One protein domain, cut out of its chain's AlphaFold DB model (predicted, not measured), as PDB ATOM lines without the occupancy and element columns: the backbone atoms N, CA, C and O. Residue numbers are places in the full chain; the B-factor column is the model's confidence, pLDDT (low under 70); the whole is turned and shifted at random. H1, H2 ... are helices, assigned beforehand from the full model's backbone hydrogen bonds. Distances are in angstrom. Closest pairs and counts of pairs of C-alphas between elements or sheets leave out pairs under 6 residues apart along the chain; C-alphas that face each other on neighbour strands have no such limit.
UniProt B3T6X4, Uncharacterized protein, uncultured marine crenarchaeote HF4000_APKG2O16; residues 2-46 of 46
ATOM      1  N   CYS A   2     -36.363  -0.202  20.024       94.19
ATOM      2  CA  CYS A   2     -35.774   0.944  19.321       94.19
ATOM      3  C   CYS A   2     -34.381   1.242  19.897       94.19
ATOM      4  O   CYS A   2     -34.262   1.451  21.107       94.19
ATOM      5  N   LYS A   3     -33.341   1.290  19.050       92.62
ATOM      6  CA  LYS A   3     -31.944   1.521  19.477       92.62
ATOM      7  C   LYS A   3     -31.757   2.875  20.164       92.62
ATOM      8  O   LYS A   3     -31.044   2.975  21.159       92.62
ATOM      9  N   THR A   4     -32.434   3.909  19.666       90.94
ATOM     10  CA  THR A   4     -32.353   5.274  20.206       90.94
ATOM     11  C   THR A   4     -33.096   5.400  21.530       90.94
ATOM     12  O   THR A   4     -32.569   5.942  22.496       90.94
ATOM     13  N   CYS A   5     -34.321   4.875  21.590       92.06
ATOM     14  CA  CYS A   5     -35.168   4.984  22.774       92.06
ATOM     15  C   CYS A   5     -34.790   3.979  23.870       92.06
ATOM     16  O   CYS A   5     -35.223   4.155  25.006       92.06
ATOM     17  N   LYS A   6     -34.042   2.917  23.530       90.75
ATOM     18  CA  LYS A   6     -33.752   1.759  24.395       90.75
ATOM     19  C   LYS A   6     -35.014   1.188  25.050       90.75
ATOM     20  O   LYS A   6     -35.010   0.786  26.209       90.75
ATOM     21  N   LYS A   7     -36.122   1.197  24.303       88.12
ATOM     22  CA  LYS A   7     -37.430   0.708  24.753       88.12
ATOM     23  C   LYS A   7     -37.918  -0.418  23.846       88.12
ATOM     24  O   LYS A   7     -37.707  -0.342  22.628       88.12
ATOM     25  N   PRO A   8     -38.553  -1.464  24.405       87.81
ATOM     26  CA  PRO A   8     -39.282  -2.435  23.604       87.81
ATOM     27  C   PRO A   8     -40.416  -1.728  22.855       87.81
ATOM     28  O   PRO A   8     -41.054  -0.820  23.387       87.81
ATOM     29  N   CYS A   9     -40.643  -2.137  21.610       88.06
ATOM     30  CA  CYS A   9     -41.710  -1.618  20.761       88.06
ATOM     31  C   CYS A   9     -42.370  -2.818  20.088       88.06
ATOM     32  O   CYS A   9     -41.647  -3.668  19.572       88.06
ATOM     33  N   SER A  10     -43.701  -2.873  20.097       86.00
ATOM     34  CA  SER A  10     -44.464  -3.932  19.424       86.00
ATOM     35  C   SER A  10     -44.589  -3.691  17.920       86.00
ATOM     36  O   SER A  10     -44.667  -4.647  17.162       86.00
ATOM     37  N   ASP A  11     -44.569  -2.424  17.497       90.31
ATOM     38  CA  ASP A  11     -44.635  -2.029  16.092       90.31
ATOM     39  C   ASP A  11     -43.659  -0.876  15.800       90.31
ATOM     40  O   ASP A  11     -43.609   0.131  16.517       90.31
ATOM     41  N   ILE A  12     -42.850  -1.046  14.751       91.00
ATOM     42  CA  ILE A  12     -41.830  -0.078  14.321       91.00
ATOM     43  C   ILE A  12     -42.487   1.198  13.790       91.00
ATOM     44  O   ILE A  12     -42.057   2.304  14.122       91.00
ATOM     45  N   MET A  13     -43.539   1.050  12.984       91.06
ATOM     46  CA  MET A  13     -44.178   2.141  12.249       91.06
ATOM     47  C   MET A  13     -44.977   3.054  13.176       91.06
ATOM     48  O   MET A  13     -44.917   4.279  13.070       91.06
ATOM     49  N   GLU A  14     -45.691   2.470  14.129       92.94
ATOM     50  CA  GLU A  14     -46.386   3.182  15.183       92.94
ATOM     51  C   GLU A  14     -45.391   3.927  16.076       92.94
ATOM     52  O   GLU A  14     -45.608   5.101  16.385       92.94
ATOM     53  N   HIS A  15     -44.264   3.296  16.428       93.50
ATOM     54  CA  HIS A  15     -43.230   3.929  17.243       93.50
ATOM     55  C   HIS A  15     -42.648   5.170  16.560       93.50
ATOM     56  O   HIS A  15     -42.617   6.242  17.161       93.50
ATOM     57  N   ILE A  16     -42.222   5.069  15.299       93.62
ATOM     58  CA  ILE A  16     -41.636   6.219  14.592       93.62
ATOM     59  C   ILE A  16     -42.650   7.346  14.355       93.62
ATOM     60  O   ILE A  16     -42.283   8.518  14.423       93.62
ATOM     61  N   LYS A  17     -43.934   7.025  14.155       93.88
ATOM     62  CA  LYS A  17     -44.989   8.038  14.007       93.88
ATOM     63  C   LYS A  17     -45.322   8.725  15.330       93.88
ATOM     64  O   LYS A  17     -45.411   9.945  15.363       93.88
ATOM     65  N   LYS A  18     -45.507   7.971  16.419       93.56
ATOM     66  CA  LYS A  18     -45.957   8.525  17.710       93.56
ATOM     67  C   LYS A  18     -44.825   9.091  18.563       93.56
ATOM     68  O   LYS A  18     -45.023  10.091  19.234       93.56
ATOM     69  N   VAL A  19     -43.657   8.447  18.573       93.62
ATOM     70  CA  VAL A  19     -42.529   8.831  19.443       93.62
ATOM     71  C   VAL A  19     -41.603   9.811  18.737       93.62
ATOM     72  O   VAL A  19     -41.192  10.809  19.325       93.62
ATOM     73  N   HIS A  20     -41.292   9.549  17.466       91.81
ATOM     74  CA  HIS A  20     -40.397  10.399  16.679       91.81
ATOM     75  C   HIS A  20     -41.137  11.432  15.819       91.81
ATOM     76  O   HIS A  20     -40.485  12.254  15.181       91.81
ATOM     77  N   HIS A  21     -42.477  11.427  15.828       94.00
ATOM     78  CA  HIS A  21     -43.322  12.367  15.081       94.00
ATOM     79  C   HIS A  21     -42.996  12.421  13.581       94.00
ATOM     80  O   HIS A  21     -43.159  13.450  12.922       94.00
ATOM     81  N   PHE A  22     -42.524  11.305  13.020       93.62
ATOM     82  CA  PHE A  22     -42.226  11.232  11.597       93.62
ATOM     83  C   PHE A  22     -43.518  11.269  10.783       93.62
ATOM     84  O   PHE A  22     -44.458  10.512  11.021       93.62
ATOM     85  N   SER A  23     -43.542  12.156   9.788       94.50
ATOM     86  CA  SER A  23     -44.659  12.267   8.853       94.50
ATOM     87  C   SER A  23     -44.752  11.030   7.962       94.50
ATOM     88  O   SER A  23     -43.737  10.504   7.503       94.50
ATOM     89  N   GLU A  24     -45.973  10.604   7.643       92.81
ATOM     90  CA  GLU A  24     -46.195   9.429   6.792       92.81
ATOM     91  C   GLU A  24     -45.566   9.567   5.407       92.81
ATOM     92  O   GLU A  24     -45.050   8.586   4.875       92.81
ATOM     93  N   SER A  25     -45.577  10.772   4.834       93.94
ATOM     94  CA  SER A  25     -44.945  11.050   3.543       93.94
ATOM     95  C   SER A  25     -43.444  10.759   3.577       93.94
ATOM     96  O   SER A  25     -42.945  10.067   2.694       93.94
ATOM     97  N   ASN A  26     -42.748  11.191   4.634       93.19
ATOM     98  CA  ASN A  26     -41.310  10.961   4.800       93.19
ATOM     99  C   ASN A  26     -40.998   9.475   4.998       93.19
ATOM    100  O   ASN A  26     -40.041   8.962   4.422       93.19
ATOM    101  N   ILE A  27     -41.830   8.773   5.774       93.44
ATOM    102  CA  ILE A  27     -41.694   7.327   5.984       93.44
ATOM    103  C   ILE A  27     -41.856   6.588   4.654       93.44
ATOM    104  O   ILE A  27     -41.022   5.759   4.303       93.44
ATOM    105  N   LYS A  28     -42.898   6.916   3.881       94.12
ATOM    106  CA  LYS A  28     -43.154   6.299   2.573       94.12
ATOM    107  C   LYS A  28     -42.028   6.571   1.580       94.12
ATOM    108  O   LYS A  28     -41.627   5.652   0.876       94.12
ATOM    109  N   ASP A  29     -41.520   7.797   1.517       95.81
ATOM    110  CA  ASP A  29     -40.432   8.159   0.605       95.81
ATOM    111  C   ASP A  29     -39.117   7.443   0.959       95.81
ATOM    112  O   ASP A  29     -38.460   6.839   0.108       95.81
ATOM    113  N   THR A  30     -38.806   7.382   2.257       93.94
ATOM    114  CA  THR A  30     -37.653   6.633   2.769       93.94
ATOM    115  C   THR A  30     -37.774   5.147   2.441       93.94
ATOM    116  O   THR A  30     -36.815   4.550   1.967       93.94
ATOM    117  N   LEU A  31     -38.955   4.547   2.613       93.62
ATOM    118  CA  LEU A  31     -39.182   3.132   2.302       93.62
ATOM    119  C   LEU A  31     -39.173   2.824   0.801       93.62
ATOM    120  O   LEU A  31     -38.790   1.720   0.420       93.62
ATOM    121  N   LYS A  32     -39.543   3.783  -0.060       95.31
ATOM    122  CA  LYS A  32     -39.420   3.631  -1.521       95.31
ATOM    123  C   LYS A  32     -37.967   3.494  -1.960       95.31
ATOM    124  O   LYS A  32     -37.678   2.728  -2.872       95.31
ATOM    125  N   THR A  33     -37.068   4.255  -1.340       95.19
ATOM    126  CA  THR A  33     -35.643   4.268  -1.701       95.19
ATOM    127  C   THR A  33     -34.834   3.233  -0.920       95.19
ATOM    128  O   THR A  33     -33.889   2.655  -1.453       95.19
ATOM    129  N   LYS A  34     -35.199   2.984   0.343       94.56
ATOM    130  CA  LYS A  34     -34.530   2.070   1.277       94.56
ATOM    131  C   LYS A  34     -35.570   1.315   2.123       94.56
ATOM    132  O   LYS A  34     -35.876   1.738   3.241       94.56
ATOM    133  N   PRO A  35     -36.075   0.168   1.636       90.56
ATOM    134  CA  PRO A  35     -37.147  -0.585   2.293       90.56
ATOM    135  C   PRO A  35     -36.828  -1.022   3.728       90.56
ATOM    136  O   PRO A  35     -37.711  -1.031   4.575       90.56
ATOM    137  N   THR A  36     -35.561  -1.317   4.027       92.06
ATOM    138  CA  THR A  36     -35.124  -1.821   5.341       92.06
ATOM    139  C   THR A  36     -34.567  -0.729   6.259       92.06
ATOM    140  O   THR A  36     -33.974  -1.017   7.301       92.06
ATOM    141  N   TYR A  37     -34.707   0.550   5.887       93.25
ATOM    142  CA  TYR A  37     -34.096   1.665   6.617       93.25
ATOM    143  C   TYR A  37     -34.495   1.680   8.096       93.25
ATOM    144  O   TYR A  37     -33.625   1.702   8.965       93.25
ATOM    145  N   TYR A  38     -35.800   1.626   8.377       91.25
ATOM    146  CA  TYR A  38     -36.295   1.683   9.748       91.25
ATOM    147  C   TYR A  38     -36.047   0.384  10.503       91.25
ATOM    148  O   TYR A  38     -35.745   0.463  11.680       91.25
ATOM    149  N   GLU A  39     -36.085  -0.786   9.865       90.75
ATOM    150  CA  GLU A  39     -35.804  -2.071  10.530       90.75
ATOM    151  C   GLU A  39     -34.412  -2.084  11.171       90.75
ATOM    152  O   GLU A  39     -34.261  -2.469  12.328       90.75
ATOM    153  N   ASN A  40     -33.409  -1.530  10.482       91.81
ATOM    154  CA  ASN A  40     -32.040  -1.422  10.995       91.81
ATOM    155  C   ASN A  40     -31.906  -0.530  12.246       91.81
ATOM    156  O   ASN A  40     -30.920  -0.637  12.987       91.81
ATOM    157  N   CYS A  41     -32.876   0.355  12.500       91.31
ATOM    158  CA  CYS A  41     -32.933   1.203  13.695       91.31
ATOM    159  C   CYS A  41     -33.497   0.470  14.924       91.31
ATOM    160  O   CYS A  41     -33.491   1.024  16.029       91.31
ATOM    161  N   PHE A  42     -33.976  -0.762  14.749       92.81
ATOM    162  CA  PHE A  42     -34.560  -1.579  15.799       92.81
ATOM    163  C   PHE A  42     -33.760  -2.876  15.951       92.81
ATOM    164  O   PHE A  42     -33.034  -3.305  15.059       92.81
ATOM    165  N   GLU A  43     -33.841  -3.464  17.136       91.69
ATOM    166  CA  GLU A  43     -33.240  -4.758  17.464       91.69
ATOM    167  C   GLU A  43     -34.326  -5.708  17.937       91.69
ATOM    168  O   GLU A  43     -35.209  -5.313  18.706       91.69
ATOM    169  N   GLU A  44     -34.260  -6.961  17.507       86.44
ATOM    170  CA  GLU A  44     -35.065  -8.020  18.101       86.44
ATOM    171  C   GLU A  44     -34.603  -8.263  19.541       86.44
ATOM    172  O   GLU A  44     -33.408  -8.335  19.830       86.44
ATOM    173  N   ILE A  45     -35.564  -8.353  20.460       80.75
ATOM    174  CA  ILE A  45     -35.291  -8.743  21.844       80.75
ATOM    175  C   ILE A  45     -35.431 -10.265  21.878       80.75
ATOM    176  O   ILE A  45     -36.513 -10.765  21.576       80.75
ATOM    177  N   LYS A  46     -34.334 -10.968  22.171       69.44
ATOM    178  CA  LYS A  46     -34.314 -12.425  22.374       69.44
ATOM    179  C   LYS A  46     -34.847 -12.812  23.746       69.44
ATOM    180  O   LYS A  46     -34.636 -12.017  24.691       69.44
TER     181      LYS A  46
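What this domain is: This is residues 2 to 46 of the 46 residues of an uncharacterized protein of uncultured marine crenarchaeote HF4000_APKG2O16 (UniProt B3T6X4). This is a small domain of little regular structure, mostly loop, in which the short helix H1 and the longer H2 follow an opening loop, with H2 at one end of the long axis. From H2, residues 34 to 46 fold back toward the end where the first residues lie. The printed part has 45 residues, 17 of them, under half, in the two named helices, H1 then H2, with no named strand: all helix. It is compact, with a radius of gyration of the C-alphas of 10.5 A, and elongated, spanning 30 by 19 by 15 A.

Where its parts are: The printed part begins with C-alpha 2 at (-35.774, 0.944, 19.321). H1, residues 12 to 18, begins with C-alpha 12 at (-41.830, -0.078, 14.321) and is 10.1 A long. H2, residues 24 to 33, is 14.5 A long and ends with C-alpha 33 at (-35.643, 4.268, -1.701).

How they stand to each other: H1 and H2 are close but not clearly touching; their closest C-alphas, of Lys 17 and Glu 24, are 7.4 A apart. They run opposite ways at a shallow tilt of 33 degrees, only just short of steep. In both, every O i to N i+4 pair is within hydrogen-bond range.

The domain as a whole: The C-alphas farthest apart, of Ser 25 and Lys 46, are 31.9 A apart. The printed part has no cut, and the H1 to H2 link is tight. Mean pLDDT of the printed part is 91.5; residue 46 is under 70.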